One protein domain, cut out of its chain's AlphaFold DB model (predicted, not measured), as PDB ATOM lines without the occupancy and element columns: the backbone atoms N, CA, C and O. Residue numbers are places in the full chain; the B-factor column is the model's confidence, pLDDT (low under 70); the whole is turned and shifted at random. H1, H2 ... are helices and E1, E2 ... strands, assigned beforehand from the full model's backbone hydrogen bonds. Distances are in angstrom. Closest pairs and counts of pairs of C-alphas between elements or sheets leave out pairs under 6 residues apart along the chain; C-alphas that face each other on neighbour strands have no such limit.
ATOM      1  N   ALA A  13      28.809 -45.977  -1.857       87.31
ATOM      2  CA  ALA A  13      28.659 -44.828  -2.740       87.31
ATOM      3  C   ALA A  13      28.137 -43.611  -1.970       87.31
ATOM      4  O   ALA A  13      27.141 -43.702  -1.249       87.31
ATOM      5  N   ALA A  14      28.782 -42.468  -2.195       91.31
ATOM      6  CA  ALA A  14      28.273 -41.148  -1.845       91.31
ATOM      7  C   ALA A  14      27.835 -40.439  -3.133       91.31
ATOM      8  O   ALA A  14      28.537 -40.498  -4.148       91.31
ATOM      9  N   ILE A  15      26.666 -39.800  -3.118       93.50
ATOM     10  CA  ILE A  15      26.079 -39.162  -4.302       93.50
ATOM     11  C   ILE A  15      25.737 -37.706  -3.993       93.50
ATOM     12  O   ILE A  15      25.041 -37.413  -3.028       93.50
ATOM     13  N   SER A  16      26.168 -36.786  -4.854       93.31
ATOM     14  CA  SER A  16      25.781 -35.379  -4.745       93.31
ATOM     15  C   SER A  16      24.408 -35.105  -5.372       93.31
ATOM     16  O   SER A  16      24.141 -35.559  -6.489       93.31
ATOM     17  N   ILE A  17      23.596 -34.262  -4.737       93.00
ATOM     18  CA  ILE A  17      22.410 -33.616  -5.314       93.00
ATOM     19  C   ILE A  17      22.756 -32.170  -5.718       93.00
ATOM     20  O   ILE A  17      23.418 -31.469  -4.951       93.00
ATOM     21  N   PRO A  18      22.299 -31.690  -6.890       90.56
ATOM     22  CA  PRO A  18      22.431 -30.288  -7.288       90.56
ATOM     23  C   PRO A  18      21.853 -29.303  -6.260       90.56
ATOM     24  O   PRO A  18      20.741 -29.492  -5.766       90.56
ATOM     25  N   ASP A  19      22.568 -28.211  -5.987       89.69
ATOM     26  CA  ASP A  19      22.186 -27.223  -4.972       89.69
ATOM     27  C   ASP A  19      20.828 -26.566  -5.240       89.69
ATOM     28  O   ASP A  19      20.092 -26.258  -4.309       89.69
ATOM     29  N   ASN A  20      20.447 -26.392  -6.506       87.69
ATOM     30  CA  ASN A  20      19.148 -25.819  -6.873       87.69
ATOM     31  C   ASN A  20      17.944 -26.711  -6.503       87.69
ATOM     32  O   ASN A  20      16.804 -26.246  -6.551       87.69
ATOM     33  N   LEU A  21      18.176 -27.978  -6.145       90.50
ATOM     34  CA  LEU A  21      17.155 -28.900  -5.639       90.50
ATOM     35  C   LEU A  21      17.146 -28.993  -4.110       90.50
ATOM     36  O   LEU A  21      16.257 -29.642  -3.551       90.50
ATOM     37  N   VAL A  22      18.111 -28.364  -3.440       91.44
ATOM     38  CA  VAL A  22      18.265 -28.394  -1.989       91.44
ATOM     39  C   VAL A  22      17.875 -27.040  -1.414       91.44
ATOM     40  O   VAL A  22      18.422 -25.997  -1.764       91.44
ATOM     41  N   MET A  23      16.944 -27.046  -0.470       90.31
ATOM     42  CA  MET A  23      16.742 -25.901   0.398       90.31
ATOM     43  C   MET A  23      17.798 -25.923   1.504       90.31
ATOM     44  O   MET A  23      17.920 -26.917   2.215       90.31
ATOM     45  N   ARG A  24      18.500 -24.805   1.681       89.00
ATOM     46  CA  ARG A  24      19.432 -24.559   2.785       89.00
ATOM     47  C   ARG A  24      18.900 -23.414   3.642       89.00
ATOM     48  O   ARG A  24      18.552 -22.361   3.102       89.00
ATOM     49  N   ARG A  25      18.808 -23.601   4.960       87.38
ATOM     50  CA  ARG A  25      18.329 -22.569   5.895       87.38
ATOM     51  C   ARG A  25      19.104 -22.608   7.200       87.38
ATOM     52  O   ARG A  25      19.227 -23.661   7.806       87.38
ATOM     53  N   GLN A  26      19.528 -21.443   7.674       88.69
ATOM     54  CA  GLN A  26      20.113 -21.313   9.003       88.69
ATOM     55  C   GLN A  26      19.031 -20.996  10.042       88.69
ATOM     56  O   GLN A  26      18.143 -20.168   9.801       88.69
ATOM     57  N   LYS A  27      19.084 -21.665  11.195       88.06
ATOM     58  CA  LYS A  27      18.145 -21.497  12.307       88.06
ATOM     59  C   LYS A  27      18.924 -21.391  13.613       88.06
ATOM     60  O   LYS A  27      19.705 -22.274  13.951       88.06
ATOM     61  N   LYS A  28      18.661 -20.321  14.366       86.88
ATOM     62  CA  LYS A  28      19.169 -20.184  15.732       86.88
ATOM     63  C   LYS A  28      18.466 -21.178  16.655       86.88
ATOM     64  O   LYS A  28      17.236 -21.243  16.645       86.88
ATOM     65  N   MET A  29      19.245 -21.903  17.446       83.31
ATOM     66  CA  MET A  29      18.771 -22.730  18.551       83.31
ATOM     67  C   MET A  29      18.649 -21.898  19.826       83.31
ATOM     68  O   MET A  29      19.314 -20.873  19.987       83.31
ATOM     69  N   MET A  30      17.791 -22.358  20.732       76.38
ATOM     70  CA  MET A  30      17.799 -21.918  22.128       76.38
ATOM     71  C   MET A  30      18.737 -22.835  22.930       76.38
ATOM     72  O   MET A  30      18.924 -23.992  22.549       76.38
ATOM     73  N   ASP A  31      19.347 -22.321  24.003       69.62
ATOM     74  CA  ASP A  31      20.368 -23.051  24.770       69.62
ATOM     75  C   ASP A  31      19.888 -24.451  25.216       69.62
ATOM     76  O   ASP A  31      18.781 -24.607  25.730       69.62
ATOM     77  N   GLN A  32      20.763 -25.454  25.055       61.69
ATOM     78  CA  GLN A  32      20.616 -26.848  25.522       61.69
ATOM     79  C   GLN A  32      19.460 -27.681  24.926       61.69
ATOM     80  O   GLN A  32      18.845 -28.478  25.630       61.69
ATOM     81  N   GLN A  33      19.199 -27.569  23.622       66.50
ATOM     82  CA  GLN A  33      18.277 -28.481  22.922       66.50
ATOM     83  C   GLN A  33      18.899 -29.870  22.673       66.50
ATOM     84  O   GLN A  33      20.008 -29.966  22.126       66.50
ATOM     85  N   ASP A  34      18.183 -30.933  23.066       72.00
ATOM     86  CA  ASP A  34      18.548 -32.325  22.759       72.00
ATOM     87  C   ASP A  34      18.266 -32.662  21.273       72.00
ATOM     88  O   ASP A  34      17.676 -31.869  20.538       72.00
ATOM     89  N   GLU A  35      18.721 -33.814  20.764       68.94
ATOM     90  CA  GLU A  35      18.511 -34.173  19.345       68.94
ATOM     91  C   GLU A  35      17.030 -34.252  18.937       68.94
ATOM     92  O   GLU A  35      16.686 -33.969  17.788       68.94
ATOM     93  N   ARG A  36      16.129 -34.605  19.862       74.06
ATOM     94  CA  ARG A  36      14.689 -34.663  19.570       74.06
ATOM     95  C   ARG A  36      14.110 -33.259  19.460       74.06
ATOM     96  O   ARG A  36      13.278 -33.021  18.584       74.06
ATOM     97  N   ASP A  37      14.590 -32.334  20.282       82.44
ATOM     98  CA  ASP A  37      14.248 -30.917  20.188       82.44
ATOM     99  C   ASP A  37      14.720 -30.313  18.857       82.44
ATOM    100  O   ASP A  37      13.999 -29.516  18.253       82.44
ATOM    101  N   ILE A  38      15.888 -30.731  18.352       83.06
ATOM    102  CA  ILE A  38      16.388 -30.316  17.031       83.06
ATOM    103  C   ILE A  38      15.476 -30.820  15.915       83.06
ATOM    104  O   ILE A  38      15.102 -30.039  15.041       83.06
ATOM    105  N   GLN A  39      15.084 -32.095  15.936       83.38
ATOM    106  CA  GLN A  39      14.204 -32.630  14.896       83.38
ATOM    107  C   GLN A  39      12.847 -31.915  14.891       83.38
ATOM    108  O   GLN A  39      12.359 -31.524  13.830       83.38
ATOM    109  N   ALA A  40      12.272 -31.656  16.069       84.56
ATOM    110  CA  ALA A  40      11.039 -30.882  16.189       84.56
ATOM    111  C   ALA A  40      11.207 -29.437  15.679       84.56
ATOM    112  O   ALA A  40      10.316 -28.904  15.015       84.56
ATOM    113  N   LEU A  41      12.358 -28.807  15.942       85.25
ATOM    114  CA  LEU A  41      12.697 -27.477  15.430       85.25
ATOM    115  C   LEU A  41      12.806 -27.464  13.899       85.25
ATOM    116  O   LEU A  41      12.337 -26.515  13.264       85.25
ATOM    117  N   ILE A  42      13.408 -28.498  13.308       86.50
ATOM    118  CA  ILE A  42      13.506 -28.669  11.855       86.50
ATOM    119  C   ILE A  42      12.110 -28.803  11.258       86.50
ATOM    120  O   ILE A  42      11.762 -28.038  10.358       86.50
ATOM    121  N   ASP A  43      11.287 -29.705  11.790       84.88
ATOM    122  CA  ASP A  43       9.929 -29.942  11.299       84.88
ATOM    123  C   ASP A  43       9.076 -28.669  11.387       84.88
ATOM    124  O   ASP A  43       8.413 -28.290  10.415       84.88
ATOM    125  N   LEU A  44       9.164 -27.934  12.502       85.25
ATOM    126  CA  LEU A  44       8.516 -26.632  12.653       85.25
ATOM    127  C   LEU A  44       9.029 -25.639  11.598       85.25
ATOM    128  O   LEU A  44       8.238 -25.046  10.868       85.25
ATOM    129  N   SER A  45      10.350 -25.509  11.448       85.06
ATOM    130  CA  SER A  45      10.965 -24.592  10.484       85.06
ATOM    131  C   SER A  45      10.613 -24.913   9.026       85.06
ATOM    132  O   SER A  45      10.620 -24.005   8.189       85.06
ATOM    133  N   LEU A  46      10.360 -26.181   8.696       86.56
ATOM    134  CA  LEU A  46       9.941 -26.614   7.363       86.56
ATOM    135  C   LEU A  46       8.439 -26.425   7.151       86.56
ATOM    136  O   LEU A  46       8.035 -25.978   6.078       86.56
ATOM    137  N   SER A  47       7.617 -26.721   8.158       86.50
ATOM    138  CA  SER A  47       6.161 -26.548   8.089       86.50
ATOM    139  C   SER A  47       5.733 -25.085   7.921       86.50
ATOM    140  O   SER A  47       4.761 -24.821   7.218       86.50
ATOM    141  N   GLU A  48       6.502 -24.134   8.464       83.88
ATOM    142  CA  GLU A  48       6.324 -22.690   8.228       83.88
ATOM    143  C   GLU A  48       6.458 -22.299   6.744       83.88
ATOM    144  O   GLU A  48       5.890 -21.296   6.314       83.88
ATOM    145  N   LEU A  49       7.233 -23.061   5.964       81.31
ATOM    146  CA  LEU A  49       7.552 -22.754   4.566       81.31
ATOM    147  C   LEU A  49       6.764 -23.608   3.572       81.31
ATOM    148  O   LEU A  49       6.462 -23.151   2.468       81.31
ATOM    149  N   PHE A  50       6.440 -24.848   3.941       81.44
ATOM    150  CA  PHE A  50       5.818 -25.814   3.045       81.44
ATOM    151  C   PHE A  50       4.655 -26.534   3.720       81.44
ATOM    152  O   PHE A  50       4.824 -27.305   4.669       81.44
ATOM    153  N   SER A  51       3.474 -26.398   3.117       76.25
ATOM    154  CA  SER A  51       2.285 -27.181   3.476       76.25
ATOM    155  C   SER A  51       2.527 -28.695   3.395       76.25
ATOM    156  O   SER A  51       1.960 -29.452   4.173       76.25
ATOM    157  N   ASN A  52       3.438 -29.121   2.514       80.75
ATOM    158  CA  ASN A  52       3.769 -30.517   2.230       80.75
ATOM    159  C   ASN A  52       5.157 -30.935   2.764       80.75
ATOM    160  O   ASN A  52       5.810 -31.793   2.172       80.75
ATOM    161  N   HIS A  53       5.630 -30.342   3.868       79.62
ATOM    162  CA  HIS A  53       6.950 -30.631   4.462       79.62
ATOM    163  C   HIS A  53       7.197 -32.125   4.756       79.62
ATOM    164  O   HIS A  53       8.334 -32.578   4.682       79.62
ATOM    165  N   GLN A  54       6.149 -32.924   4.988       79.31
ATOM    166  CA  GLN A  54       6.250 -34.381   5.172       79.31
ATOM    167  C   GLN A  54       6.824 -35.126   3.950       79.31
ATOM    168  O   GLN A  54       7.331 -36.242   4.078       79.31
ATOM    169  N   HIS A  55       6.780 -34.511   2.766       88.00
ATOM    170  CA  HIS A  55       7.370 -35.038   1.533       88.00
ATOM    171  C   HIS A  55       8.830 -34.616   1.335       88.00
ATOM    172  O   HIS A  55       9.412 -34.877   0.278       88.00
ATOM    173  N   LEU A  56       9.437 -33.971   2.329       90.38
ATOM    174  CA  LEU A  56      10.853 -33.647   2.332       90.38
ATOM    175  C   LEU A  56      11.644 -34.757   3.041       90.38
ATOM    176  O   LEU A  56      11.151 -35.458   3.932       90.38
ATOM    177  N   ALA A  57      12.865 -34.966   2.574       90.38
ATOM    178  CA  ALA A  57      13.941 -35.545   3.357       90.38
ATOM    179  C   ALA A  57      14.778 -34.369   3.860       90.38
ATOM    180  O   ALA A  57      15.121 -33.490   3.063       90.38
ATOM    181  N   SER A  58      15.049 -34.332   5.158       90.69
ATOM    182  CA  SER A  58      15.819 -33.268   5.787       90.69
ATOM    183  C   SER A  58      16.937 -33.837   6.639       90.69
ATOM    184  O   SER A  58      16.837 -34.952   7.146       90.69
ATOM    185  N   ASP A  59      17.988 -33.044   6.760       90.19
ATOM    186  CA  ASP A  59      19.129 -33.295   7.626       90.19
ATOM    187  C   ASP A  59      19.684 -31.948   8.108       90.19
ATOM    188  O   ASP A  59      19.255 -30.886   7.631       90.19
ATOM    189  N   PHE A  60      20.612 -31.961   9.057       88.94
ATOM    190  CA  PHE A  60      21.191 -30.744   9.601       88.94
ATOM    191  C   PHE A  60      22.680 -30.866   9.913       88.94
ATOM    192  O   PHE A  60      23.212 -31.929  10.210       88.94
ATOM    193  N   GLN A  61      23.337 -29.713   9.922       85.81
ATOM    194  CA  GLN A  61      24.686 -29.537  10.431       85.81
ATOM    195  C   GLN A  61      24.663 -28.480  11.536       85.81
ATOM    196  O   GLN A  61      24.056 -27.420  11.385       85.81
ATOM    197  N   ARG A  62      25.341 -28.741  12.658       85.06
ATOM    198  CA  ARG A  62      25.634 -27.695  13.650       85.06
ATOM    199  C   ARG A  62      26.783 -26.835  13.126       85.06
ATOM    200  O   ARG A  62      27.859 -27.367  12.865       85.06
ATOM    201  N   LEU A  63      26.538 -25.536  12.963       82.94
ATOM    202  CA  LEU A  63      27.576 -24.567  12.597       82.94
ATOM    203  C   LEU A  63      28.316 -24.089  13.851       82.94
ATOM    204  O   LEU A  63      29.538 -24.103  13.902       82.94
ATOM    205  N   ASP A  64      27.559 -23.755  14.898       82.38
ATOM    206  CA  ASP A  64      28.086 -23.395  16.212       82.38
ATOM    207  C   ASP A  64      27.160 -23.905  17.337       82.38
ATOM    208  O   ASP A  64      26.234 -24.692  17.106       82.38
ATOM    209  N   GLN A  65      27.416 -23.488  18.583       79.75
ATOM    210  CA  GLN A  65      26.628 -23.903  19.754       79.75
ATOM    211  C   GLN A  65      25.137 -23.551  19.645       79.75
ATOM    212  O   GLN A  65      24.307 -24.268  20.204       79.75
ATOM    213  N   ASN A  66      24.805 -22.499  18.898       85.81
ATOM    214  CA  ASN A  66      23.500 -21.853  18.837       85.81
ATOM    215  C   ASN A  66      22.953 -21.743  17.406       85.81
ATOM    216  O   ASN A  66      21.913 -21.114  17.208       85.81
ATOM    217  N   MET A  67      23.612 -22.332  16.408       87.38
ATOM    218  CA  MET A  67      23.234 -22.223  15.002       87.38
ATOM    219  C   MET A  67      23.213 -23.586  14.317       87.38
ATOM    220  O   MET A  67      24.201 -24.324  14.305       87.38
ATOM    221  N   LEU A  68      22.076 -23.888  13.694       89.31
ATOM    222  CA  LEU A  68      21.903 -25.025  12.802       89.31
ATOM    223  C   LEU A  68      21.814 -24.563  11.365       89.31
ATOM    224  O   LEU A  68      21.163 -23.565  11.058       89.31
ATOM    225  N   GLU A  69      22.373 -25.372  10.488       89.62
ATOM    226  CA  GLU A  69      22.105 -25.342   9.070       89.62
ATOM    227  C   GLU A  69      21.258 -26.546   8.686       89.62
ATOM    228  O   GLU A  69      21.658 -27.690   8.870       89.62
ATOM    229  N   ILE A  70      20.064 -26.274   8.179       90.94
ATOM    230  CA  ILE A  70      19.065 -27.264   7.805       90.94
ATOM    231  C   ILE A  70      19.098 -27.422   6.293       90.94
ATOM    232  O   ILE A  70      18.967 -26.439   5.552       90.94
ATOM    233  N   TYR A  71      19.196 -28.668   5.854       91.19
ATOM    234  CA  TYR A  71      19.091 -29.076   4.465       91.19
ATOM    235  C   TYR A  71      17.773 -29.807   4.261       91.19
ATOM    236  O   TYR A  71      17.393 -30.654   5.066       91.19
ATOM    237  N   ALA A  72      17.061 -29.496   3.184       92.88
ATOM    238  CA  ALA A  72      15.872 -30.245   2.809       92.88
ATOM    239  C   ALA A  72      15.767 -30.413   1.297       92.88
ATOM    240  O   ALA A  72      15.995 -29.482   0.527       92.88
ATOM    241  N   VAL A  73      15.363 -31.601   0.871       93.56
ATOM    242  CA  VAL A  73      15.151 -31.964  -0.532       93.56
ATOM    243  C   VAL A  73      13.867 -32.774  -0.652       93.56
ATOM    244  O   VAL A  73      13.425 -33.412   0.302       93.56
ATOM    245  N   LYS A  74      13.233 -32.781  -1.828       93.12
ATOM    246  CA  LYS A  74      12.084 -33.667  -2.069       93.12
ATOM    247  C   LYS A  74      12.493 -35.124  -1.843       93.12
ATOM    248  O   LYS A  74      13.429 -35.612  -2.475       93.12
ATOM    249  N   ARG A  75      11.751 -35.847  -1.003       93.06
ATOM    250  CA  ARG A  75      12.021 -37.252  -0.650       93.06
ATOM    251  C   ARG A  75      12.054 -38.178  -1.866       93.06
ATOM    252  O   ARG A  75      12.780 -39.169  -1.870       93.06
ATOM    253  N   GLU A  76      11.303 -37.839  -2.909       93.31
ATOM    254  CA  GLU A  76      11.309 -38.550  -4.190       93.31
ATOM    255  C   GLU A  76      12.688 -38.530  -4.866       93.31
ATOM    256  O   GLU A  76      13.089 -39.543  -5.431       93.31
ATOM    257  N   GLN A  77      13.449 -37.433  -4.751       93.56
ATOM    258  CA  GLN A  77      14.802 -37.333  -5.313       93.56
ATOM    259  C   GLN A  77      15.754 -38.310  -4.616       93.56
ATOM    260  O   GLN A  77      16.427 -39.102  -5.270       93.56
ATOM    261  N   VAL A  78      15.742 -38.327  -3.280       93.00
ATOM    262  CA  VAL A  78      16.559 -39.263  -2.487       93.00
ATOM    263  C   VAL A  78      16.143 -40.711  -2.759       93.00
ATOM    264  O   VAL A  78      16.990 -41.578  -2.958       93.00
ATOM    265  N   SER A  79      14.836 -40.972  -2.851       93.81
ATOM    266  CA  SER A  79      14.300 -42.298  -3.188       93.81
ATOM    267  C   SER A  79      14.748 -42.771  -4.575       93.81
ATOM    268  O   SER A  79      15.100 -43.939  -4.738       93.81
ATOM    269  N   ALA A  80      14.777 -41.875  -5.567       94.00
ATOM    270  CA  ALA A  80      15.247 -42.181  -6.913       94.00
ATOM    271  C   ALA A  80      16.745 -42.532  -6.926       94.00
ATOM    272  O   ALA A  80      17.129 -43.525  -7.544       94.00
ATOM    273  N   LEU A  81      17.577 -41.791  -6.187       93.94
ATOM    274  CA  LEU A  81      19.006 -42.095  -6.038       93.94
ATOM    275  C   LEU A  81      19.248 -43.422  -5.310       93.94
ATOM    276  O   LEU A  81      20.112 -44.205  -5.714       93.94
ATOM    277  N   ALA A  82      18.456 -43.723  -4.280       91.50
ATOM    278  CA  ALA A  82      18.517 -45.002  -3.577       91.50
ATOM    279  C   ALA A  82      18.128 -46.174  -4.494       91.50
ATOM    280  O   ALA A  82      18.793 -47.213  -4.487       91.50
ATOM    281  N   LEU A  83      17.084 -46.013  -5.314       94.06
ATOM    282  CA  LEU A  83      16.683 -47.015  -6.302       94.06
ATOM    283  C   LEU A  83      17.769 -47.218  -7.364       94.06
ATOM    284  O   LEU A  83      18.135 -48.362  -7.640       94.06
ATOM    285  N   TRP A  84      18.316 -46.131  -7.912       93.38
ATOM    286  CA  TRP A  84      19.409 -46.176  -8.882       93.38
ATOM    287  C   TRP A  84      20.635 -46.899  -8.313       93.38
ATOM    288  O   TRP A  84      21.173 -47.799  -8.959       93.38
ATOM    289  N   SER A  85      21.019 -46.594  -7.071       90.94
ATOM    290  CA  SER A  85      22.149 -47.243  -6.388       90.94
ATOM    291  C   SER A  85      21.929 -48.749  -6.246       90.94
ATOM    292  O   SER A  85      22.801 -49.546  -6.594       90.94
ATOM    293  N   ARG A  86      20.721 -49.166  -5.837       90.00
ATOM    294  CA  ARG A  86      20.349 -50.589  -5.736       90.00
ATOM    295  C   ARG A  86      20.391 -51.300  -7.086       90.00
ATOM    296  O   ARG A  86      20.902 -52.414  -7.158       90.00
ATOM    297  N   GLN A  87      19.895 -50.666  -8.153       92.06
ATOM    298  CA  GLN A  87      19.946 -51.219  -9.514       92.06
ATOM    299  C   GLN A  87      21.388 -51.465  -9.983       92.06
ATOM    300  O   GLN A  87      21.639 -52.439 -10.690       92.06
ATOM    301  N   HIS A  88      22.336 -50.645  -9.522       88.00
ATOM    302  CA  HIS A  88      23.766 -50.774  -9.820       88.00
ATOM    303  C   HIS A  88      24.549 -51.573  -8.762       88.00
ATOM    304  O   HIS A  88      25.769 -51.697  -8.858       88.00
ATOM    305  N   ARG A  89      23.859 -52.178  -7.782       89.81
ATOM    306  CA  ARG A  89      24.446 -52.944  -6.664       89.81
ATOM    307  C   ARG A  89      25.471 -52.149  -5.837       89.81
ATOM    308  O   ARG A  89      26.456 -52.717  -5.362       89.81
ATOM    309  N   LEU A  90      25.209 -50.855  -5.671       89.12
ATOM    310  CA  LEU A  90      25.939 -49.946  -4.794       89.12
ATOM    311  C   LEU A  90      25.225 -49.833  -3.441       89.12
ATOM    312  O   LEU A  90      23.992 -49.803  -3.370       89.12
ATOM    313  N   SER A  91      26.010 -49.739  -2.372       88.69
ATOM    314  CA  SER A  91      25.549 -49.417  -1.022       88.69
ATOM    315  C   SER A  91      25.540 -47.895  -0.871       88.69
ATOM    316  O   SER A  91      26.588 -47.275  -0.727       88.69
ATOM    317  N   LEU A  92      24.366 -47.263  -0.981       88.81
ATOM    318  CA  LEU A  92      24.255 -45.808  -0.830       88.81
ATOM    319  C   LEU A  92      24.477 -45.423   0.638       88.81
ATOM    320  O   LEU A  92      23.663 -45.781   1.490       88.81
ATOM    321  N   ARG A  93      25.569 -44.706   0.913       88.75
ATOM    322  CA  ARG A  93      25.963 -44.257   2.257       88.75
ATOM    323  C   ARG A  93      25.511 -42.840   2.538       88.75
ATOM    324  O   ARG A  93      24.920 -42.591   3.582       88.75
ATOM    325  N   CYS A  94      25.744 -41.950   1.581       88.12
ATOM    326  CA  CYS A  94      25.505 -40.529   1.751       88.12
ATOM    327  C   CYS A  94      24.856 -39.926   0.507       88.12
ATOM    328  O   CYS A  94      25.158 -40.295  -0.635       88.12
ATOM    329  N   VAL A  95      23.953 -38.982   0.754       92.00
ATOM    330  CA  VAL A  95      23.412 -38.078  -0.251       92.00
ATOM    331  C   VAL A  95      23.588 -36.664   0.274       92.00
ATOM    332  O   VAL A  95      22.983 -36.313   1.281       92.00
ATOM    333  N   GLU A  96      24.379 -35.848  -0.411       91.62
ATOM    334  CA  GLU A  96      24.709 -34.501   0.062       91.62
ATOM    335  C   GLU A  96      24.574 -33.438  -1.031       91.62
ATOM    336  O   GLU A  96      24.616 -33.761  -2.218       91.62
ATOM    337  N   PRO A  97      24.431 -32.153  -0.676       92.62
ATOM    338  CA  PRO A  97      24.470 -31.073  -1.653       92.62
ATOM    339  C   PRO A  97      25.838 -30.998  -2.344       92.62
ATOM    340  O   PRO A  97      26.877 -31.134  -1.698       92.62
ATOM    341  N   GLN A  98      25.855 -30.715  -3.647       93.38
ATOM    342  CA  GLN A  98      27.097 -30.570  -4.417       93.38
ATOM    343  C   GLN A  98      28.032 -29.505  -3.816       93.38
ATOM    344  O   GLN A  98      29.250 -29.696  -3.798       93.38
TER     345      GLN A  98
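What this domain is: This is residues 13 to 98 of the 222 residues of an uncharacterized protein of Legionellaceae bacterium (UniProt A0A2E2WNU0). Two small lobes stand end to end along an elongated outline: in one, H1 packs over one face of a strongly twisted three-stranded sheet, E2, E4 and E3; in the other, H2 packs on a short parallel pair of strands, E1 and E5. E4 is followed directly by H2, with 0 residues between them, and the chain turns there as it passes from one lobe to the other; the tight link from E1 to E2 joins the lobes a second time. The printed part has 86 residues, with two named helices and five named strands in the order E1, E2, H1, E3, E4, H2, E5; the class is mixed, helices and strands. The larger sheet has the order E2, E4, E3, all antiparallel. The whole is only just compact, close to loose, with a radius of gyration of the C-alphas of 14.1 A and spans of 44 by 27 by 23 A.

Where its parts are: E1 is residues 13 to 17, 13.1 A long, beginning at C-alpha 13 (28.659, -44.828, -2.740). E2, residues 23 to 28, measures 16.5 A. H1, residues 35 to 47, measures 18.4 A. E3, residues 56 to 64, is the longest strand at 24.4 A, and E4, residues 67 to 74, measures 23.4 A. H2 begins at C-alpha 75 (12.021, -37.252, -0.650) and runs to residue 87, 18.3 A. E5, residues 91 to 97, measures 18.4 A and ends at C-alpha 97 (24.470, -31.073, -1.653).

How they stand to each other: E4 is the inner strand, antiparallel to E2 at 154 degrees, with N 25 and O 70 2.9 A apart, within hydrogen-bond range. E3 and E4 form a hairpin at 162 degrees, with N 59 and O 71 3.0 A apart, within the same range. E2, H1 and E3 make a split strand-helix-strand unit, two strands running the same way with E4 between them, and its crossover is right-handed. H1 is on this sheet at a height of 8.4 A, making two layers, a helix on one face of a sheet. It runs slantwise to the strands, at 57 degrees to E4 on the local plane; its closest C-alpha pair with E4 is Ile 42 and Ile 70, 7.0 A. H2 only grazes this sheet, with its residues 75 to 79. E1 and E5 are parallel at 27 degrees, with N 15 and O 94 2.9 A apart, within hydrogen-bond range. The closest C-alphas of H2 and E5 are those of Ser 85 and Leu 92, 6.1 A apart. H1 and H2 are apart. In H1 and H2 every O i to N i+4 pair is within hydrogen-bond range.

The domain as a whole: The two C-alphas farthest apart, those of Asp 31 and His 88, are 44.5 A apart. The printed part has no cut and no long link. The mean pLDDT of the printed part is 86.9; residues 31 to 33 and residue 35 are under 70.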